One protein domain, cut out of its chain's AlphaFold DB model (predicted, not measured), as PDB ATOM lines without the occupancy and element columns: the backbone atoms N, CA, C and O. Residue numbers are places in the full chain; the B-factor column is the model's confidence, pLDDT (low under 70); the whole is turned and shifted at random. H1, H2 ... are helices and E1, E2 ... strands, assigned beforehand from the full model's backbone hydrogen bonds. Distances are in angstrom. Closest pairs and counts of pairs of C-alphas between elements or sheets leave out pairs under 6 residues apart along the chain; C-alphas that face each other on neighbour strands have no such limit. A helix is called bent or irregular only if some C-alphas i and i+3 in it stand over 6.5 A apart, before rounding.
ATOM      1  N   PRO A  34     157.113 132.310  69.670       97.75
ATOM      2  CA  PRO A  34     156.545 130.978  69.723       97.75
ATOM      3  C   PRO A  34     156.693 130.298  68.356       97.75
ATOM      4  O   PRO A  34     156.572 130.944  67.310       97.75
ATOM      5  N   ALA A  35     157.013 129.008  68.369       98.06
ATOM      6  CA  ALA A  35     157.021 128.178  67.173       98.06
ATOM      7  C   ALA A  35     155.603 127.638  66.919       98.06
ATOM      8  O   ALA A  35     155.022 127.076  67.846       98.06
ATOM      9  N   PRO A  36     155.038 127.780  65.708       98.06
ATOM     10  CA  PRO A  36     153.750 127.175  65.397       98.06
ATOM     11  C   PRO A  36     153.894 125.651  65.411       98.06
ATOM     12  O   PRO A  36     154.780 125.113  64.744       98.06
ATOM     13  N   VAL A  37     153.044 124.968  66.173       97.62
ATOM     14  CA  VAL A  37     153.046 123.508  66.312       97.62
ATOM     15  C   VAL A  37     151.623 122.992  66.168       97.62
ATOM     16  O   VAL A  37     150.701 123.534  66.777       97.62
ATOM     17  N   SER A  38     151.450 121.929  65.381       97.38
ATOM     18  CA  SER A  38     150.151 121.277  65.271       97.38
ATOM     19  C   SER A  38     149.927 120.294  66.410       97.38
ATOM     20  O   SER A  38     150.783 119.448  66.682       97.38
ATOM     21  N   LEU A  39     148.755 120.346  67.047       96.62
ATOM     22  CA  LEU A  39     148.400 119.376  68.083       96.62
ATOM     23  C   LEU A  39     148.394 117.939  67.541       96.62
ATOM     24  O   LEU A  39     148.826 117.015  68.228       96.62
ATOM     25  N   GLN A  40     147.997 117.760  66.280       95.62
ATOM     26  CA  GLN A  40     148.026 116.460  65.615       95.62
ATOM     27  C   GLN A  40     149.449 115.887  65.511       95.62
ATOM     28  O   GLN A  40     149.661 114.683  65.686       95.62
ATOM     29  N   GLU A  41     150.436 116.738  65.223       95.62
ATOM     30  CA  GLU A  41     151.837 116.319  65.164       95.62
ATOM     31  C   GLU A  41     152.317 115.853  66.538       95.62
ATOM     32  O   GLU A  41     153.008 114.838  66.619       95.62
ATOM     33  N   ILE A  42     151.897 116.526  67.616       96.00
ATOM     34  CA  ILE A  42     152.236 116.115  68.984       96.00
ATOM     35  C   ILE A  42     151.590 114.770  69.330       96.00
ATOM     36  O   ILE A  42     152.239 113.889  69.893       96.00
ATOM     37  N   GLU A  43     150.323 114.578  68.963       94.00
ATOM     38  CA  GLU A  43     149.607 113.317  69.175       94.00
ATOM     39  C   GLU A  43     150.249 112.143  68.416       94.00
ATOM     40  O   GLU A  43     150.299 111.028  68.933       94.00
ATOM     41  N   THR A  44     150.779 112.395  67.215       93.69
ATOM     42  CA  THR A  44     151.330 111.354  66.329       93.69
ATOM     43  C   THR A  44     152.808 111.062  66.591       93.69
ATOM     44  O   THR A  44     153.226 109.903  66.606       93.69
ATOM     45  N   PHE A  45     153.619 112.108  66.751       94.56
ATOM     46  CA  PHE A  45     155.082 112.021  66.798       94.56
ATOM     47  C   PHE A  45     155.659 112.261  68.198       94.56
ATOM     48  O   PHE A  45     156.833 111.958  68.426       94.56
ATOM     49  N   GLY A  46     154.844 112.736  69.143       93.75
ATOM     50  CA  GLY A  46     155.248 113.037  70.512       93.75
ATOM     51  C   GLY A  46     155.675 114.497  70.718       93.75
ATOM     52  O   GLY A  46     155.374 115.365  69.900       93.75
ATOM     53  N   PRO A  47     156.367 114.801  71.832       95.25
ATOM     54  CA  PRO A  47     156.689 116.172  72.220       95.25
ATOM     55  C   PRO A  47     157.474 116.959  71.158       95.25
ATOM     56  O   PRO A  47     158.436 116.424  70.597       95.25
ATOM     57  N   PRO A  48     157.154 118.249  70.934       95.25
ATOM     58  CA  PRO A  48     157.894 119.079  69.993       95.25
ATOM     59  C   PRO A  48     159.316 119.372  70.496       95.25
ATOM     60  O   PRO A  48     159.587 119.408  71.704       95.25
ATOM     61  N   GLU A  49     160.240 119.626  69.563       94.62
ATOM     62  CA  GLU A  49     161.613 120.032  69.896       94.62
ATOM     63  C   GLU A  49     161.659 121.420  70.548       94.62
ATOM     64  O   GLU A  49     162.430 121.634  71.490       94.62
ATOM     65  N   GLU A  50     160.801 122.330  70.084       95.50
ATOM     66  CA  GLU A  50     160.674 123.692  70.594       95.50
ATOM     67  C   GLU A  50     159.903 123.734  71.915       95.50
ATOM     68  O   GLU A  50     158.948 122.990  72.133       95.50
ATOM     69  N   ARG A  51     160.323 124.628  72.819       95.81
ATOM     70  CA  ARG A  51     159.691 124.781  74.142       95.81
ATOM     71  C   ARG A  51     158.693 125.922  74.222       95.81
ATOM     72  O   ARG A  51     157.764 125.818  75.006       95.81
ATOM     73  N   TYR A  52     158.881 127.008  73.479       97.56
ATOM     74  CA  TYR A  52     157.881 128.074  73.404       97.56
ATOM     75  C   TYR A  52     157.109 127.890  72.109       97.56
ATOM     76  O   TYR A  52     157.675 128.064  71.029       97.56
ATOM     77  N   ILE A  53     155.851 127.477  72.228       98.12
ATOM     78  CA  ILE A  53     155.039 127.054  71.092       98.12
ATOM     79  C   ILE A  53     153.732 127.841  71.031       98.12
ATOM     80  O   ILE A  53     153.231 128.336  72.042       98.12
ATOM     81  N   GLU A  54     153.205 127.947  69.820       98.38
ATOM     82  CA  GLU A  54     151.843 128.360  69.520       98.38
ATOM     83  C   GLU A  54     151.121 127.123  68.989       98.38
ATOM     84  O   GLU A  54     151.461 126.615  67.918       98.38
ATOM     85  N   LEU A  55     150.192 126.599  69.780       98.00
ATOM     86  CA  LEU A  55     149.388 125.446  69.413       98.00
ATOM     87  C   LEU A  55     148.261 125.903  68.488       98.00
ATOM     88  O   LEU A  55     147.577 126.882  68.796       98.00
ATOM     89  N   ASP A  56     148.076 125.192  67.379       97.25
ATOM     90  CA  ASP A  56     147.017 125.453  66.404       97.25
ATOM     91  C   ASP A  56     145.605 125.181  66.950       97.25
ATOM     92  O   ASP A  56     145.394 124.981  68.143       97.25
ATOM     93  N   ARG A  57     144.601 125.230  66.076       97.56
ATOM     94  CA  ARG A  57     143.186 125.097  66.431       97.56
ATOM     95  C   ARG A  57     142.882 123.722  67.040       97.56
ATOM     96  O   ARG A  57     143.109 122.699  66.398       97.56
ATOM     97  N   HIS A  58     142.294 123.698  68.233       97.75
ATOM     98  CA  HIS A  58     142.059 122.477  69.013       97.75
ATOM     99  C   HIS A  58     140.825 122.589  69.913       97.75
ATOM    100  O   HIS A  58     140.266 123.670  70.104       97.75
ATOM    101  N   PHE A  59     140.420 121.466  70.506       97.19
ATOM    102  CA  PHE A  59     139.403 121.449  71.553       97.19
ATOM    103  C   PHE A  59     140.053 121.444  72.934       97.19
ATOM    104  O   PHE A  59     140.853 120.562  73.239       97.19
ATOM    105  N   ALA A  60     139.685 122.411  73.770       97.50
ATOM    106  CA  ALA A  60     139.971 122.413  75.196       97.50
ATOM    107  C   ALA A  60     138.885 121.625  75.928       97.50
ATOM    108  O   ALA A  60     137.703 121.935  75.793       97.50
ATOM    109  N   VAL A  61     139.275 120.602  76.688       96.06
ATOM    110  CA  VAL A  61     138.343 119.703  77.370       96.06
ATOM    111  C   VAL A  61     138.381 119.961  78.873       96.06
ATOM    112  O   VAL A  61     139.216 119.425  79.596       96.06
ATOM    113  N   TYR A  62     137.454 120.776  79.361       96.12
ATOM    114  CA  TYR A  62     137.368 121.141  80.774       96.12
ATOM    115  C   TYR A  62     136.608 120.112  81.624       96.12
ATOM    116  O   TYR A  62     136.831 120.030  82.827       96.12
ATOM    117  N   ALA A  63     135.775 119.262  81.015       91.31
ATOM    118  CA  ALA A  63     135.046 118.211  81.737       91.31
ATOM    119  C   ALA A  63     135.952 117.191  82.462       91.31
ATOM    120  O   ALA A  63     135.519 116.574  83.429       91.31
ATOM    121  N   GLY A  64     137.196 117.012  82.004       86.31
ATOM    122  CA  GLY A  64     138.196 116.124  82.612       86.31
ATOM    123  C   GLY A  64     139.369 116.883  83.227       86.31
ATOM    124  O   GLY A  64     140.502 116.410  83.180       86.31
ATOM    125  N   CYS A  65     139.134 118.112  83.682       94.38
ATOM    126  CA  CYS A  65     140.188 118.980  84.173       94.38
ATOM    127  C   CYS A  65     140.524 118.709  85.652       94.38
ATOM    128  O   CYS A  65     139.697 118.223  86.419       94.38
ATOM    129  N   VAL A  66     141.757 119.023  86.048       95.00
ATOM    130  CA  VAL A  66     142.281 118.815  87.405       95.00
ATOM    131  C   VAL A  66     142.866 120.124  87.904       95.00
ATOM    132  O   VAL A  66     143.740 120.696  87.254       95.00
ATOM    133  N   TYR A  67     142.410 120.613  89.052       95.06
ATOM    134  CA  TYR A  67     142.845 121.893  89.611       95.06
ATOM    135  C   TYR A  67     143.376 121.758  91.034       95.06
ATOM    136  O   TYR A  67     142.925 120.924  91.815       95.06
ATOM    137  N   GLU A  68     144.308 122.645  91.374       93.81
ATOM    138  CA  GLU A  68     144.686 122.923  92.757       93.81
ATOM    139  C   GLU A  68     143.824 124.078  93.281       93.81
ATOM    140  O   GLU A  68     143.687 125.117  92.620       93.81
ATOM    141  N   TYR A  69     143.264 123.910  94.478       94.31
ATOM    142  CA  TYR A  69     142.421 124.905  95.130       94.31
ATOM    143  C   TYR A  69     142.848 125.172  96.578       94.31
ATOM    144  O   TYR A  69     143.481 124.345  97.230       94.31
ATOM    145  N   GLU A  70     142.491 126.350  97.090       91.31
ATOM    146  CA  GLU A  70     142.676 126.739  98.488       91.31
ATOM    147  C   GLU A  70     141.317 126.827  99.188       91.31
ATOM    148  O   GLU A  70     140.491 127.665  98.822       91.31
ATOM    149  N   GLN A  71     141.127 126.023 100.236       87.69
ATOM    150  CA  GLN A  71     139.998 126.148 101.164       87.69
ATOM    151  C   GLN A  71     140.356 127.031 102.363       87.69
ATOM    152  O   GLN A  71     141.507 127.088 102.820       87.69
ATOM    153  N   GLY A  72     139.360 127.727 102.912       85.44
ATOM    154  CA  GLY A  72     139.525 128.463 104.155       85.44
ATOM    155  C   GLY A  72     139.832 127.525 105.324       85.44
ATOM    156  O   GLY A  72     139.385 126.388 105.385       85.44
ATOM    157  N   ARG A  73     140.567 128.015 106.331       83.94
ATOM    158  CA  ARG A  73     140.962 127.217 107.518       83.94
ATOM    159  C   ARG A  73     139.795 126.628 108.322       83.94
ATOM    160  O   ARG A  73     140.031 125.793 109.190       83.94
ATOM    161  N   TYR A  74     138.586 127.139 108.114       86.56
ATOM    162  CA  TYR A  74     137.371 126.703 108.801       86.56
ATOM    163  C   TYR A  74     136.405 125.970 107.872       86.56
ATOM    164  O   TYR A  74     135.357 125.529 108.340       86.56
ATOM    165  N   ASP A  75     136.758 125.846 106.595       84.75
ATOM    166  CA  ASP A  75     135.960 125.126 105.625       84.75
ATOM    167  C   ASP A  75     136.344 123.651 105.715       84.75
ATOM    168  O   ASP A  75     137.516 123.275 105.763       84.75
ATOM    169  N   SER A  76     135.329 122.808 105.849       81.88
ATOM    170  CA  SER A  76     135.474 121.360 105.883       81.88
ATOM    171  C   SER A  76     134.450 120.777 104.928       81.88
ATOM    172  O   SER A  76     133.254 121.002 105.126       81.88
ATOM    173  N   GLY A  77     134.899 120.018 103.934       87.75
ATOM    174  CA  GLY A  77     134.010 119.378 102.971       87.75
ATOM    175  C   GLY A  77     134.576 119.373 101.560       87.75
ATOM    176  O   GLY A  77     135.746 119.685 101.336       87.75
ATOM    177  N   GLU A  78     133.720 118.985 100.623       90.56
ATOM    178  CA  GLU A  78     133.996 119.092  99.193       90.56
ATOM    179  C   GLU A  78     134.132 120.566  98.791       90.56
ATOM    180  O   GLU A  78     133.472 121.420  99.392       90.56
ATOM    181  N   PRO A  79     134.993 120.871  97.811       92.19
ATOM    182  CA  PRO A  79     135.168 122.235  97.354       92.19
ATOM    183  C   PRO A  79     133.897 122.791  96.704       92.19
ATOM    184  O   PRO A  79     133.161 122.067  96.032       92.19
ATOM    185  N   ASP A  80     133.645 124.084  96.906       93.69
ATOM    186  CA  ASP A  80     132.492 124.796  96.353       93.69
ATOM    187  C   ASP A  80     132.869 125.713  95.174       93.69
ATOM    188  O   ASP A  80     134.033 125.996  94.907       93.69
ATOM    189  N   GLU A  81     131.874 126.217  94.440       95.88
ATOM    190  CA  GLU A  81     132.095 127.077  93.264       95.88
ATOM    191  C   GLU A  81     132.871 128.379  93.565       95.88
ATOM    192  O   GLU A  81     133.396 129.015  92.647       95.88
ATOM    193  N   ASN A  82     132.933 128.815  94.826       94.50
ATOM    194  CA  ASN A  82     133.624 130.029  95.255       94.50
ATOM    195  C   ASN A  82     135.058 129.788  95.720       94.50
ATOM    196  O   ASN A  82     135.790 130.780  95.855       94.50
ATOM    197  N   ASP A  83     135.451 128.533  95.944       95.44
ATOM    198  CA  ASP A  83     136.806 128.187  96.345       95.44
ATOM    199  C   ASP A  83     137.820 128.673  95.314       95.44
ATOM    200  O   ASP A  83     137.601 128.670  94.095       95.44
ATOM    201  N   LYS A  84     138.952 129.157  95.830       96.56
ATOM    202  CA  LYS A  84     139.982 129.780  95.010       96.56
ATOM    203  C   LYS A  84     140.764 128.700  94.278       96.56
ATOM    204  O   LYS A  84     141.328 127.818  94.911       96.56
ATOM    205  N   VAL A  85     140.900 128.859  92.968       96.62
ATOM    206  CA  VAL A  85     141.753 128.018  92.123       96.62
ATOM    207  C   VAL A  85     143.118 128.681  91.960       96.62
ATOM    208  O   VAL A  85     143.223 129.852  91.575       96.62
ATOM    209  N   ASN A  86     144.177 127.932  92.257       95.31
ATOM    210  CA  ASN A  86     145.557 128.373  92.070       95.31
ATOM    211  C   ASN A  86     146.006 128.149  90.627       95.31
ATOM    212  O   ASN A  86     146.455 129.083  89.953       95.31
ATOM    213  N   TYR A  87     145.842 126.917  90.149       95.81
ATOM    214  CA  TYR A  87     146.055 126.533  88.763       95.81
ATOM    215  C   TYR A  87     145.135 125.379  88.370       95.81
ATOM    216  O   TYR A  87     144.663 124.615  89.207       95.81
ATOM    217  N   LEU A  88     144.924 125.256  87.064       96.50
ATOM    218  CA  LEU A  88     144.130 124.220  86.430       96.50
ATOM    219  C   LEU A  88     144.941 123.541  85.329       96.50
ATOM    220  O   LEU A  88     145.603 124.222  84.546       96.50
ATOM    221  N   TYR A  89     144.821 122.225  85.236       97.00
ATOM    222  CA  TYR A  89     145.254 121.414  84.113       97.00
ATOM    223  C   TYR A  89     144.038 120.901  83.352       97.00
ATOM    224  O   TYR A  89     143.129 120.334  83.952       97.00
ATOM    225  N   TYR A  90     144.015 121.074  82.035       96.81
ATOM    226  CA  TYR A  90     142.969 120.503  81.190       96.81
ATOM    227  C   TYR A  90     143.567 119.866  79.931       96.81
ATOM    228  O   TYR A  90     144.537 120.401  79.377       96.81
ATOM    229  N   PRO A  91     143.032 118.722  79.478       96.25
ATOM    230  CA  PRO A  91     143.455 118.116  78.229       96.25
ATOM    231  C   PRO A  91     143.031 118.945  77.021       96.25
ATOM    232  O   PRO A  91     141.979 119.591  77.005       96.25
ATOM    233  N   VAL A  92     143.862 118.887  75.985       97.06
ATOM    234  CA  VAL A  92     143.520 119.382  74.653       97.06
ATOM    235  C   VAL A  92     143.644 118.252  73.646       97.06
ATOM    236  O   VAL A  92     144.554 117.430  73.749       97.06
ATOM    237  N   ILE A  93     142.723 118.214  72.686       96.38
ATOM    238  CA  ILE A  93     142.704 117.204  71.622       96.38
ATOM    239  C   ILE A  93     142.544 117.844  70.247       96.38
ATOM    240  O   ILE A  93     141.856 118.862  70.086       96.38
ATOM    241  N   SER A  94     143.193 117.246  69.251       96.69
ATOM    242  CA  SER A  94     143.088 117.678  67.860       96.69
ATOM    243  C   SER A  94     141.714 117.334  67.270       96.69
ATOM    244  O   SER A  94     140.939 116.545  67.818       96.69
ATOM    245  N   TYR A  95     141.402 117.910  66.109       92.75
ATOM    246  CA  TYR A  95     140.210 117.536  65.339       92.75
ATOM    247  C   TYR A  95     140.237 116.100  64.827       92.75
ATOM    248  O   TYR A  95     139.186 115.509  64.595       92.75
ATOM    249  N   GLU A  96     141.434 115.559  64.619       93.38
ATOM    250  CA  GLU A  96     141.629 114.221  64.067       93.38
ATOM    251  C   GLU A  96     141.786 113.166  65.167       93.38
ATOM    252  O   GLU A  96     141.995 111.986  64.873       93.38
ATOM    253  N   HIS A  97     141.640 113.578  66.431       94.69
ATOM    254  CA  HIS A  97     141.776 112.712  67.586       94.69
ATOM    255  C   HIS A  97     140.803 111.512  67.503       94.69
ATOM    256  O   HIS A  97     139.621 111.703  67.189       94.69
ATOM    257  N   PRO A  98     141.238 110.276  67.838       92.25
ATOM    258  CA  PRO A  98     140.413 109.063  67.739       92.25
ATOM    259  C   PRO A  98     139.076 109.119  68.488       92.25
ATOM    260  O   PRO A  98     138.137 108.405  68.144       92.25
ATOM    261  N   TYR A  99     138.976 109.973  69.508       92.12
ATOM    262  CA  TYR A  99     137.722 110.255  70.211       92.12
ATOM    263  C   TYR A  99     136.623 110.747  69.258       92.12
ATOM    264  O   TYR A  99     135.510 110.229  69.278       92.12
ATOM    265  N   TRP A 100     136.936 111.691  68.365       90.56
ATOM    266  CA  TRP A 100     135.954 112.242  67.430       90.56
ATOM    267  C   TRP A 100     135.515 111.233  66.377       90.56
ATOM    268  O   TRP A 100     134.364 111.259  65.955       90.56
ATOM    269  N   GLN A 101     136.405 110.317  65.994       90.62
ATOM    270  CA  GLN A 101     136.075 109.235  65.069       90.62
ATOM    271  C   GLN A 101     135.028 108.299  65.687       90.62
ATOM    272  O   GLN A 101     134.022 108.007  65.050       90.62
ATOM    273  N   GLN A 102     135.200 107.926  66.960       91.88
ATOM    274  CA  GLN A 102     134.228 107.100  67.686       91.88
ATOM    275  C   GLN A 102     132.875 107.804  67.841       91.88
ATOM    276  O   GLN A 102     131.829 107.192  67.636       91.88
ATOM    277  N   ILE A 103     132.882 109.100  68.164       91.88
ATOM    278  CA  ILE A 103     131.649 109.889  68.262       91.88
ATOM    279  C   ILE A 103     130.942 109.983  66.902       91.88
ATOM    280  O   ILE A 103     129.729 109.795  66.843       91.88
ATOM    281  N   ALA A 104     131.680 110.219  65.814       91.25
ATOM    282  CA  ALA A 104     131.117 110.292  64.466       91.25
ATOM    283  C   ALA A 104     130.510 108.953  64.009       91.25
ATOM    284  O   ALA A 104     129.435 108.940  63.414       91.25
ATOM    285  N   GLU A 105     131.152 107.824  64.329       93.12
ATOM    286  CA  GLU A 105     130.615 106.482  64.060       93.12
ATOM    287  C   GLU A 105     129.306 106.223  64.826       93.12
ATOM    288  O   GLU A 105     128.343 105.689  64.268       93.12
ATOM    289  N   LEU A 106     129.236 106.641  66.095       94.00
ATOM    290  CA  LEU A 106     128.016 106.539  66.898       94.00
ATOM    291  C   LEU A 106     126.913 107.466  66.373       94.00
ATOM    292  O   LEU A 106     125.750 107.069  66.317       94.00
ATOM    293  N   GLU A 107     127.253 108.680  65.946       93.44
ATOM    294  CA  GLU A 107     126.290 109.594  65.334       93.44
ATOM    295  C   GLU A 107     125.747 109.034  64.010       93.44
ATOM    296  O   GLU A 107     124.542 109.104  63.776       93.44
ATOM    297  N   GLU A 108     126.576 108.393  63.181       94.38
ATOM    298  CA  GLU A 108     126.109 107.701  61.971       94.38
ATOM    299  C   GLU A 108     125.152 106.545  62.312       94.38
ATOM    300  O   GLU A 108     124.141 106.339  61.634       94.38
ATOM    301  N   GLN A 109     125.431 105.812  63.396       94.88
ATOM    302  CA  GLN A 109     124.619 104.677  63.833       94.88
ATOM    303  C   GLN A 109     123.269 105.090  64.445       94.88
ATOM    304  O   GLN A 109     122.254 104.430  64.197       94.88
ATOM    305  N   PHE A 110     123.245 106.147  65.261       94.25
ATOM    306  CA  PHE A 110     122.069 106.574  66.035       94.25
ATOM    307  C   PHE A 110     121.381 107.827  65.466       94.25
ATOM    308  O   PHE A 110     120.299 108.205  65.915       94.25
ATOM    309  N   GLY A 111     121.964 108.445  64.439       93.25
ATOM    310  CA  GLY A 111     121.443 109.582  63.681       93.25
ATOM    311  C   GLY A 111     121.724 110.954  64.298       93.25
ATOM    312  O   GLY A 111     121.948 111.909  63.560       93.25
ATOM    313  N   THR A 112     121.692 111.074  65.627       91.94
ATOM    314  CA  THR A 112     121.948 112.329  66.357       91.94
ATOM    315  C   THR A 112     122.691 112.049  67.656       91.94
ATOM    316  O   THR A 112     122.408 111.035  68.293       91.94
ATOM    317  N   LEU A 113     123.543 112.979  68.104       88.00
ATOM    318  CA  LEU A 113     124.269 112.875  69.381       88.00
ATOM    319  C   LEU A 113     123.347 112.589  70.584       88.00
ATOM    320  O   LEU A 113     123.655 111.718  71.390       88.00
ATOM    321  N   ASP A 114     122.173 113.225  70.650       92.25
ATOM    322  CA  ASP A 114     121.198 113.037  71.744       92.25
ATOM    323  C   ASP A 114     120.541 111.643  71.764       92.25
ATOM    324  O   ASP A 114     119.899 111.259  72.741       92.25
ATOM    325  N   ALA A 115     120.651 110.890  70.666       93.00
ATOM    326  CA  ALA A 115     120.090 109.546  70.543       93.00
ATOM    327  C   ALA A 115     121.102 108.448  70.904       93.00
ATOM    328  O   ALA A 115     120.723 107.274  70.960       93.00
ATOM    329  N   ILE A 116     122.369 108.810  71.135       91.44
ATOM    330  CA  ILE A 116     123.413 107.863  71.520       91.44
ATOM    331  C   ILE A 116     123.153 107.429  72.969       91.44
ATOM    332  O   ILE A 116     123.087 108.270  73.866       91.44
ATOM    333  N   PRO A 117     123.009 106.120  73.242       91.50
ATOM    334  CA  PRO A 117     122.900 105.631  74.608       91.50
ATOM    335  C   PRO A 117     124.119 106.040  75.445       91.50
ATOM    336  O   PRO A 117     125.248 105.781  75.035       91.50
ATOM    337  N   GLU A 118     123.903 106.588  76.645       89.38
ATOM    338  CA  GLU A 118     124.978 107.114  77.514       89.38
ATOM    339  C   GLU A 118     126.111 106.105  77.770       89.38
ATOM    340  O   GLU A 118     127.276 106.475  77.830       89.38
ATOM    341  N   HIS A 119     125.789 104.811  77.852       89.69
ATOM    342  CA  HIS A 119     126.765 103.738  78.075       89.69
ATOM    343  C   HIS A 119     127.670 103.426  76.870       89.69
ATOM    344  O   HIS A 119     128.620 102.660  77.018       89.69
ATOM    345  N   LEU A 120     127.343 103.936  75.678       89.25
ATOM    346  CA  LEU A 120     128.150 103.779  74.464       89.25
ATOM    347  C   LEU A 120     129.032 104.994  74.192       89.25
ATOM    348  O   LEU A 120     129.958 104.887  73.393       89.25
ATOM    349  N   VAL A 121     128.756 106.130  74.836       86.31
ATOM    350  CA  VAL A 121     129.596 107.318  74.711       86.31
ATOM    351  C   VAL A 121     130.963 106.991  75.317       86.31
ATOM    352  O   VAL A 121     131.017 106.582  76.482       86.31
ATOM    353  N   PRO A 122     132.070 107.150  74.565       84.25
ATOM    354  CA  PRO A 122     133.407 106.952  75.100       84.25
ATOM    355  C   PRO A 122     133.600 107.824  76.342       84.25
ATOM    356  O   PRO A 122     133.606 109.049  76.262       84.25
ATOM    357  N   THR A 123     133.703 107.185  77.508       78.62
ATOM    358  CA  THR A 123     133.834 107.891  78.792       78.62
ATOM    359  C   THR A 123     135.253 108.417  78.996       78.62
ATOM    360  O   THR A 123     135.466 109.378  79.728       78.62
ATOM    361  N   GLU A 124     136.228 107.804  78.325       82.25
ATOM    362  CA  GLU A 124     137.644 108.126  78.440       82.25
ATOM    363  C   GLU A 124     138.178 108.689  77.119       82.25
ATOM    364  O   GLU A 124     137.989 108.117  76.042       82.25
ATOM    365  N   ILE A 125     138.882 109.816  77.201       83.94
ATOM    366  CA  ILE A 125     139.565 110.427  76.061       83.94
ATOM    367  C   ILE A 125     140.972 109.851  76.026       83.94
ATOM    368  O   ILE A 125     141.814 110.231  76.836       83.94
ATOM    369  N   HIS A 126     141.237 108.917  75.112       83.75
ATOM    370  CA  HIS A 126     142.555 108.298  74.966       83.75
ATOM    371  C   HIS A 126     143.021 108.257  73.506       83.75
ATOM    372  O   HIS A 126     142.214 107.940  72.627       83.75
ATOM    373  N   PRO A 127     144.322 108.502  73.247       88.50
ATOM    374  CA  PRO A 127     145.374 108.929  74.188       88.50
ATOM    375  C   PRO A 127     145.395 110.455  74.428       88.50
ATOM    376  O   PRO A 127     145.252 111.224  73.492       88.50
ATOM    377  N   ILE A 128     145.660 110.915  75.657       92.06
ATOM    378  CA  ILE A 128     145.928 112.344  75.908       92.06
ATOM    379  C   ILE A 128     147.435 112.577  75.796       92.06
ATOM    380  O   ILE A 128     148.208 112.054  76.598       92.06
ATOM    381  N   SER A 129     147.848 113.373  74.809       94.44
ATOM    382  CA  SER A 129     149.261 113.726  74.609       94.44
ATOM    383  C   SER A 129     149.623 115.102  75.166       94.44
ATOM    384  O   SER A 129     150.801 115.364  75.411       94.44
ATOM    385  N   VAL A 130     148.645 115.990  75.371       96.12
ATOM    386  CA  VAL A 130     148.888 117.379  75.781       96.12
ATOM    387  C   VAL A 130     147.944 117.801  76.902       96.12
ATOM    388  O   VAL A 130     146.724 117.704  76.780       96.12
ATOM    389  N   LEU A 131     148.530 118.330  77.977       96.75
ATOM    390  CA  LEU A 131     147.836 119.041  79.044       96.75
ATOM    391  C   LEU A 131     148.205 120.519  79.001       96.75
ATOM    392  O   LEU A 131     149.376 120.882  78.888       96.75
ATOM    393  N   VAL A 132     147.211 121.382  79.167       97.69
ATOM    394  CA  VAL A 132     147.425 122.818  79.319       97.69
ATOM    395  C   VAL A 132     147.280 123.191  80.785       97.69
ATOM    396  O   VAL A 132     146.238 122.957  81.390       97.69
ATOM    397  N   ARG A 133     148.326 123.801  81.347       97.25
ATOM    398  CA  ARG A 133     148.324 124.402  82.682       97.25
ATOM    399  C   ARG A 133     147.980 125.881  82.573       97.25
ATOM    400  O   ARG A 133     148.691 126.628  81.904       97.25
ATOM    401  N   THR A 134     146.957 126.335  83.283       97.81
ATOM    402  CA  THR A 134     146.539 127.739  83.302       97.81
ATOM    403  C   THR A 134     146.270 128.242  84.714       97.81
ATOM    404  O   THR A 134     145.856 127.495  85.591       97.81
ATOM    405  N   THR A 135     146.463 129.542  84.926       97.31
ATOM    406  CA  THR A 135     146.036 130.259  86.141       97.31
ATOM    407  C   THR A 135     144.930 131.273  85.836       97.31
ATOM    408  O   THR A 135     144.735 132.229  86.593       97.31
ATOM    409  N   LYS A 136     144.284 131.164  84.666       97.50
ATOM    410  CA  LYS A 136     143.277 132.120  84.180       97.50
ATOM    411  C   LYS A 136     142.031 132.131  85.070       97.50
ATOM    412  O   LYS A 136     141.536 133.208  85.392       97.50
ATOM    413  N   PHE A 137     141.574 130.954  85.483       97.69
ATOM    414  CA  PHE A 137     140.394 130.770  86.327       97.69
ATOM    415  C   PHE A 137     140.766 130.994  87.791       97.69
ATOM    416  O   PHE A 137     141.774 130.462  88.258       97.69
ATOM    417  N   LYS A 138     140.012 131.850  88.489       97.62
ATOM    418  CA  LYS A 138     140.307 132.223  89.883       97.62
ATOM    419  C   LYS A 138     139.418 131.501  90.877       97.62
ATOM    420  O   LYS A 138     139.802 131.402  92.040       97.62
ATOM    421  N   LYS A 139     138.271 131.012  90.422       97.50
ATOM    422  CA  LYS A 139     137.327 130.222  91.200       97.50
ATOM    423  C   LYS A 139     136.922 128.966  90.449       97.50
ATOM    424  O   LYS A 139     137.015 128.937  89.222       97.50
ATOM    425  N   ILE A 140     136.431 127.971  91.178       96.81
ATOM    426  CA  ILE A 140     135.939 126.722  90.585       96.81
ATOM    427  C   ILE A 140     134.763 126.996  89.645       96.81
ATOM    428  O   ILE A 140     134.779 126.537  88.509       96.81
ATOM    429  N   GLY A 141     133.812 127.844  90.046       97.25
ATOM    430  CA  GLY A 141     132.674 128.223  89.203       97.25
ATOM    431  C   GLY A 141     133.033 129.063  87.967       97.25
ATOM    432  O   GLY A 141     132.163 129.318  87.140       97.25
ATOM    433  N   ASP A 142     134.290 129.508  87.823       97.94
ATOM    434  CA  ASP A 142     134.760 130.181  86.603       97.94
ATOM    435  C   ASP A 142     135.218 129.180  85.523       97.94
ATOM    436  O   ASP A 142     135.469 129.586  84.384       97.94
ATOM    437  N   ILE A 143     135.403 127.903  85.879       97.81
ATOM    438  CA  ILE A 143     135.877 126.863  84.966       97.81
ATOM    439  C   ILE A 143     134.723 126.500  84.017       97.81
ATOM    440  O   ILE A 143     133.639 126.172  84.494       97.81
ATOM    441  N   PRO A 144     134.910 126.570  82.687       97.06
ATOM    442  CA  PRO A 144     133.859 126.203  81.750       97.06
ATOM    443  C   PRO A 144     133.491 124.728  81.883       97.06
ATOM    444  O   PRO A 144     134.360 123.878  82.051       97.06
ATOM    445  N   ASP A 145     132.215 124.417  81.706       93.44
ATOM    446  CA  ASP A 145     131.773 123.032  81.605       93.44
ATOM    447  C   ASP A 145     131.988 122.504  80.181       93.44
ATOM    448  O   ASP A 145     131.722 123.186  79.187       93.44
ATOM    449  N   GLY A 146     132.425 121.250  80.060       92.50
ATOM    450  CA  GLY A 146     132.460 120.558  78.772       92.50
ATOM    451  C   GLY A 146     133.693 120.865  77.923       92.50
ATOM    452  O   GLY A 146     134.825 120.752  78.389       92.50
ATOM    453  N   MET A 147     133.466 121.155  76.640       93.81
ATOM    454  CA  MET A 147     134.514 121.367  75.642       93.81
ATOM    455  C   MET A 147     134.353 122.721  74.959       93.81
ATOM    456  O   MET A 147     133.248 123.105  74.575       93.81
ATOM    457  N   GLU A 148     135.465 123.411  74.748       96.69
ATOM    458  CA  GLU A 148     135.517 124.688  74.043       96.69
ATOM    459  C   GLU A 148     136.421 124.567  72.823       96.69
ATOM    460  O   GLU A 148     137.500 123.974  72.884       96.69
ATOM    461  N   LEU A 149     135.986 125.148  71.708       96.75
ATOM    462  CA  LEU A 149     136.832 125.245  70.535       96.75
ATOM    463  C   LEU A 149     137.736 126.473  70.625       96.75
ATOM    464  O   LEU A 149     137.246 127.599  70.713       96.75
ATOM    465  N   VAL A 150     139.044 126.255  70.529       97.81
ATOM    466  CA  VAL A 150     140.059 127.297  70.670       97.81
ATOM    467  C   VAL A 150     140.863 127.415  69.378       97.81
ATOM    468  O   VAL A 150     141.321 126.420  68.823       97.81
ATOM    469  N   GLU A 151     141.021 128.642  68.874       97.75
ATOM    470  CA  GLU A 151     141.685 128.896  67.586       97.75
ATOM    471  C   GLU A 151     143.211 128.787  67.651       97.75
ATOM    472  O   GLU A 151     143.827 128.284  66.716       97.75
ATOM    473  N   SER A 152     143.816 129.265  68.736       97.75
ATOM    474  CA  SER A 152     145.251 129.160  68.994       97.75
ATOM    475  C   SER A 152     145.530 129.479  70.463       97.75
ATOM    476  O   SER A 152     144.830 130.310  71.057       97.75
ATOM    477  N   ILE A 153     146.542 128.832  71.048       98.00
ATOM    478  CA  ILE A 153     147.097 129.208  72.355       98.00
ATOM    479  C   ILE A 153     148.617 129.267  72.307       98.00
ATOM    480  O   ILE A 153     149.273 128.411  71.721       98.00
ATOM    481  N   GLU A 154     149.194 130.247  72.998       98.19
ATOM    482  CA  GLU A 154     150.638 130.329  73.202       98.19
ATOM    483  C   GLU A 154     151.010 129.821  74.596       98.19
ATOM    484  O   GLU A 154     150.338 130.119  75.590       98.19
ATOM    485  N   GLY A 155     152.128 129.106  74.702       97.44
ATOM    486  CA  GLY A 155     152.619 128.678  76.002       97.44
ATOM    487  C   GLY A 155     154.013 128.072  75.992       97.44
ATOM    488  O   GLY A 155     154.599 127.778  74.948       97.44
ATOM    489  N   LEU A 156     154.544 127.877  77.196       96.88
ATOM    490  CA  LEU A 156     155.848 127.263  77.420       96.88
ATOM    491  C   LEU A 156     155.682 125.804  77.854       96.88
ATOM    492  O   LEU A 156     154.999 125.525  78.836       96.88
ATOM    493  N   VAL A 157     156.348 124.880  77.173       96.25
ATOM    494  CA  VAL A 157     156.432 123.467  77.552       96.25
ATOM    495  C   VAL A 157     157.327 123.326  78.786       96.25
ATOM    496  O   VAL A 157     158.538 123.560  78.711       96.25
ATOM    497  N   ILE A 158     156.746 122.953  79.931       92.81
ATOM    498  CA  ILE A 158     157.445 122.977  81.232       92.81
ATOM    499  C   ILE A 158     158.056 121.629  81.639       92.81
ATOM    500  O   ILE A 158     159.146 121.603  82.216       92.81
ATOM    501  N   ASN A 159     157.436 120.511  81.264       90.81
ATOM    502  CA  ASN A 159     157.832 119.177  81.732       90.81
ATOM    503  C   ASN A 159     159.147 118.647  81.126       90.81
ATOM    504  O   ASN A 159     159.681 117.645  81.585       90.81
ATOM    505  N   ARG A 160     159.718 119.330  80.122       82.19
ATOM    506  CA  ARG A 160     161.031 118.975  79.541       82.19
ATOM    507  C   ARG A 160     162.232 119.487  80.336       82.19
ATOM    508  O   ARG A 160     163.356 119.074  80.077       82.19
ATOM    509  N   THR A 161     162.010 120.433  81.241       74.69
ATOM    510  CA  THR A 161     163.089 121.111  81.986       74.69
ATOM    511  C   THR A 161     162.980 120.883  83.477       74.69
ATOM    512  O   THR A 161     163.991 120.762  84.158       74.69
ATOM    513  N   THR A 162     161.748 120.818  83.968       75.88
ATOM    514  CA  THR A 162     161.430 120.594  85.367       75.88
ATOM    515  C   THR A 162     160.568 119.347  85.400       75.88
ATOM    516  O   THR A 162     159.523 119.311  84.750       75.88
ATOM    517  N   SER A 163     161.027 118.311  86.102       82.88
ATOM    518  CA  SER A 163     160.138 117.214  86.472       82.88
ATOM    519  C   SER A 163     158.963 117.800  87.246       82.88
ATOM    520  O   SER A 163     159.172 118.735  88.025       82.88
ATOM    521  N   LEU A 164     157.763 117.259  87.051       84.88
ATOM    522  CA  LEU A 164     156.660 117.548  87.964       84.88
ATOM    523  C   LEU A 164     157.139 117.320  89.399       84.88
ATOM    524  O   LEU A 164     157.962 116.430  89.651       84.88
ATOM    525  N   ASP A 165     156.687 118.159  90.326       86.38
ATOM    526  CA  ASP A 165     156.929 117.845  91.726       86.38
ATOM    527  C   ASP A 165     156.175 116.555  92.099       86.38
ATOM    528  O   ASP A 165     155.267 116.108  91.397       86.38
ATOM    529  N   SER A 166     156.591 115.899  93.180       88.06
ATOM    530  CA  SER A 166     156.026 114.596  93.551       88.06
ATOM    531  C   SER A 166     154.528 114.647  93.868       88.06
ATOM    532  O   SER A 166     153.858 113.619  93.794       88.06
ATOM    533  N   GLU A 167     154.014 115.812  94.262       88.00
ATOM    534  CA  GLU A 167     152.609 116.006  94.615       88.00
ATOM    535  C   GLU A 167     151.764 116.193  93.351       88.00
ATOM    536  O   GLU A 167     150.810 115.443  93.140       88.00
ATOM    537  N   GLU A 168     152.184 117.083  92.448       87.94
ATOM    538  CA  GLU A 168     151.624 117.243  91.107       87.94
ATOM    539  C   GLU A 168     151.662 115.920  90.335       87.94
ATOM    540  O   GLU A 168     150.664 115.530  89.736       87.94
ATOM    541  N   GLU A 169     152.779 115.189  90.376       90.50
ATOM    542  CA  GLU A 169     152.897 113.887  89.720       90.50
ATOM    543  C   GLU A 169     151.894 112.872  90.290       90.50
ATOM    544  O   GLU A 169     151.257 112.142  89.529       90.50
ATOM    545  N   SER A 170     151.717 112.840  91.615       90.88
ATOM    546  CA  SER A 170     150.746 111.955  92.268       90.88
ATOM    547  C   SER A 170     149.319 112.278  91.833       90.88
ATOM    548  O   SER A 170     148.585 111.377  91.428       90.88
ATOM    549  N   ILE A 171     148.948 113.561  91.853       89.12
ATOM    550  CA  ILE A 171     147.627 114.039  91.429       89.12
ATOM    551  C   ILE A 171     147.382 113.692  89.955       89.12
ATOM    552  O   ILE A 171     146.300 113.224  89.595       89.12
ATOM    553  N   MET A 172     148.391 113.865  89.098       90.44
ATOM    554  CA  MET A 172     148.297 113.525  87.677       90.44
ATOM    555  C   MET A 172     148.114 112.030  87.450       90.44
ATOM    556  O   MET A 172     147.268 111.637  86.654       90.44
ATOM    557  N   ARG A 173     148.865 111.180  88.157       91.25
ATOM    558  CA  ARG A 173     148.732 109.719  88.040       91.25
ATOM    559  C   ARG A 173     147.390 109.211  88.559       91.25
ATOM    560  O   ARG A 173     146.889 108.221  88.036       91.25
ATOM    561  N   GLU A 174     146.827 109.863  89.571       90.88
ATOM    562  CA  GLU A 174     145.519 109.510  90.127       90.88
ATOM    563  C   GLU A 174     144.378 109.867  89.171       90.88
ATOM    564  O   GLU A 174     143.515 109.033  88.906       90.88
ATOM    565  N   ASN A 175     144.402 111.075  88.602       88.81
ATOM    566  CA  ASN A 175     143.339 111.553  87.714       88.81
ATOM    567  C   ASN A 175     143.500 111.070  86.264       88.81
ATOM    568  O   ASN A 175     142.524 111.000  85.520       88.81
ATOM    569  N   PHE A 176     144.719 110.708  85.859       88.81
ATOM    570  CA  PHE A 176     145.041 110.283  84.499       88.81
ATOM    571  C   PHE A 176     145.913 109.013  84.477       88.81
ATOM    572  O   PHE A 176     147.058 109.033  84.013       88.81
ATOM    573  N   PRO A 177     145.383 107.871  84.950       85.00
ATOM    574  CA  PRO A 177     146.168 106.656  85.190       85.00
ATOM    575  C   PRO A 177     146.761 106.020  83.925       85.00
ATOM    576  O   PRO A 177     147.737 105.275  83.996       85.00
ATOM    577  N   SER A 178     146.176 106.291  82.763       82.62
ATOM    578  CA  SER A 178     146.596 105.761  81.463       82.62
ATOM    579  C   SER A 178     147.581 106.668  80.715       82.62
ATOM    580  O   SER A 178     148.026 106.297  79.626       82.62
ATOM    581  N   MET A 179     147.948 107.829  81.274       85.31
ATOM    582  CA  MET A 179     148.889 108.749  80.635       85.31
ATOM    583  C   MET A 179     150.354 108.387  80.886       85.31
ATOM    584  O   MET A 179     150.790 108.113  82.003       85.31
ATOM    585  N   ASP A 180     151.141 108.461  79.813       88.50
ATOM    586  CA  ASP A 180     152.597 108.372  79.857       88.50
ATOM    587  C   ASP A 180     153.177 109.772  80.120       88.50
ATOM    588  O   ASP A 180     153.388 110.554  79.189       88.50
ATOM    589  N   LEU A 181     153.406 110.102  81.398       87.50
ATOM    590  CA  LEU A 181     153.904 111.419  81.826       87.50
ATOM    591  C   LEU A 181     155.245 111.806  81.176       87.50
ATOM    592  O   LEU A 181     155.521 112.997  81.026       87.50
ATOM    593  N   ASP A 182     156.048 110.823  80.755       86.56
ATOM    594  CA  ASP A 182     157.343 111.059  80.109       86.56
ATOM    595  C   ASP A 182     157.188 111.510  78.646       86.56
ATOM    596  O   ASP A 182     158.058 112.199  78.106       86.56
ATOM    597  N   LYS A 183     156.086 111.125  77.991       88.69
ATOM    598  CA  LYS A 183     155.772 111.493  76.596       88.69
ATOM    599  C   LYS A 183     154.729 112.592  76.476       88.69
ATOM    600  O   LYS A 183     154.532 113.119  75.383       88.69
ATOM    601  N   MET A 184     154.057 112.920  77.569       93.25
ATOM    602  CA  MET A 184     153.082 113.994  77.614       93.25
ATOM    603  C   MET A 184     153.763 115.351  77.411       93.25
ATOM    604  O   MET A 184     154.930 115.539  77.744       93.25
ATOM    605  N   VAL A 185     153.030 116.324  76.889       96.06
ATOM    606  CA  VAL A 185     153.440 117.728  76.843       96.06
ATOM    607  C   VAL A 185     152.604 118.503  77.846       96.06
ATOM    608  O   VAL A 185     151.380 118.479  77.774       96.06
ATOM    609  N   ILE A 186     153.257 119.221  78.761       96.69
ATOM    610  CA  ILE A 186     152.573 120.153  79.664       96.69
ATOM    611  C   ILE A 186     152.865 121.574  79.209       96.69
ATOM    612  O   ILE A 186     153.988 122.065  79.360       96.69
ATOM    613  N   LEU A 187     151.850 122.231  78.659       97.44
ATOM    614  CA  LEU A 187     151.921 123.586  78.134       97.44
ATOM    615  C   LEU A 187     151.441 124.590  79.188       97.44
ATOM    616  O   LEU A 187     150.259 124.642  79.512       97.44
ATOM    617  N   ALA A 188     152.339 125.416  79.719       97.12
ATOM    618  CA  ALA A 188     151.970 126.530  80.587       97.12
ATOM    619  C   ALA A 188     151.435 127.699  79.746       97.12
ATOM    620  O   ALA A 188     152.213 128.390  79.079       97.12
ATOM    621  N   LEU A 189     150.119 127.907  79.797       97.88
ATOM    622  CA  LEU A 189     149.396 128.921  79.032       97.88
ATOM    623  C   LEU A 189     149.906 130.333  79.345       97.88
ATOM    624  O   LEU A 189     150.150 130.668  80.506       97.88
ATOM    625  N   ASP A 190     150.066 131.153  78.304       95.19
ATOM    626  CA  ASP A 190     150.504 132.556  78.359       95.19
ATOM    627  C   ASP A 190     151.879 132.786  79.023       95.19
ATOM    628  O   ASP A 190     152.311 133.929  79.223       95.19
ATOM    629  N   ARG A 191     152.618 131.714  79.348       95.25
ATOM    630  CA  ARG A 191     153.968 131.813  79.903       95.25
ATOM    631  C   ARG A 191     154.965 132.047  78.778       95.25
ATOM    632  O   ARG A 191     155.094 131.242  77.860       95.25
ATOM    633  N   LYS A 192     155.724 133.134  78.892       95.44
ATOM    634  CA  LYS A 192     156.808 133.477  77.963       95.44
ATOM    635  C   LYS A 192     158.158 133.076  78.547       95.44
ATOM    636  O   LYS A 192     158.315 133.124  79.769       95.44
ATOM    637  N   PRO A 193     159.145 132.723  77.708       93.94
ATOM    638  CA  PRO A 193     160.498 132.498  78.184       93.94
ATOM    639  C   PRO A 193     161.043 133.785  78.805       93.94
ATOM    640  O   PRO A 193     161.018 134.863  78.197       93.94
TER     641      PRO A 193
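AT A GLANCE: This is residues 34 to 193 of the 276 residues of an uncharacterized protein of Planctomycetales bacterium 10988 (UniProt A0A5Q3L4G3). A strongly twisted sheet closes on itself into a small, irregular barrel-like ring: E2, E8, E9, E6 and E5 follow one another as neighbours, and E3, onto which E2 runs at a sharp turn, pairs back with E5. H1 packs over one end of this ring, the E4 and E5 hairpin with its loop of residues 71 to 83 reaches away on one side, and H2 reaches away from the body in another direction, while H3 grazes the sheet near E4. The printed part has 160 residues with three named helices and nine named strands, in the order E1 H1 E2 E3 E4 E5 H2 E6 E7 E8 H3 E9. The sheet is branched and mixed, with parallel and antiparallel pairs; the class is mixed, helices and strands, with 75 residues, under half, in named elements. The whole is compact, with a radius of gyration of the C-alphas of 16.7 A and spans of 51 by 42 by 27 A.

IN THESE COORDINATES: E1 holds residues 35 to 37, beginning at C-alpha 35 at (157.021, 128.178, 67.173). H1 follows, residues 39 to 45, 10.0 A long. E2 is residues 52 to 55 and E3 residues 58 to 61. E4, residues 66 to 70, measures 13.6 A. E5, residues 84 to 93, is the longest strand at 26.7 A and bends by 54 degrees at residue 87. H2, residues 98 to 110, is the longest helix at 18.6 A and ends at C-alpha 110 at (122.069, 106.574, 66.035). E6 is residues 130 to 134, 13.0 A, and E7 residues 147 to 150. E8 is residues 153 to 157, 12.1 A. H3 is residues 166 to 175, 14.3 A. E9, residues 185 to 189, 12.1 A, ends at C-alpha 189 at (149.396, 128.921, 79.032).

HOW THE PARTS SIT: E1, H1 and E2 form a strand-helix-strand unit, two parallel neighbour strands with a helix between them, and its crossover is right-handed; N 37 and O 54 are 2.9 A apart, within hydrogen-bond range. On the other side of E2 lies E8, antiparallel, with N 55 and O 153 at 2.8 A. E8 and E9 are antiparallel, with N 188 and O 156 at 2.8 A. E9 and E6 are parallel, with N 133 and O 187 at 2.8 A. E6 and E5 are antiparallel, with N 90 and O 132 at 3.0 A. E5 has three neighbours: E3 and E4 lie on one side of it, beside residues 91 to 93 and 84 to 89, and E6 on the other side. E4 and E5 form a hairpin, with N 68 and O 87 at 3.0 A; E3 and E5 are antiparallel, with N 61 and O 91 at 2.9 A. E7 is antiparallel to E3, with N 60 and O 148 at 2.8 A. E2 runs on into E3 at 92 degrees, and E7 into E8 at 97 degrees, each across a break of 2 residues. H1 is on the sheet at a height of 8.6 A, only just over E6, with 3 of its C-alphas falling on that strand; its closest C-alphas to E6 are those of Ile 42 and Val 130, 7.7 A. It runs slantwise to the strands, at 54 degrees to E6 on the local plane. H3 only grazes the sheet with residues 168 to 175; its closest C-alphas to E4 are those of Asn 175 and Val 66, 7.3 A. H2 is not on the sheet and is apart from H1 and H3. In H1, H2 and H3 every O i to N i+4 pair is within hydrogen-bond range.

THE WHOLE: The two C-alphas farthest apart are those of Arg 73 and Gln 109, 51.8 A. The printed part has no cut. The links E4 to E5, H2 to E6 and E6 to E7 are long, with 13, 19 and 12 residues. The mean pLDDT of the printed part is 92.9, and no printed residue is under 70.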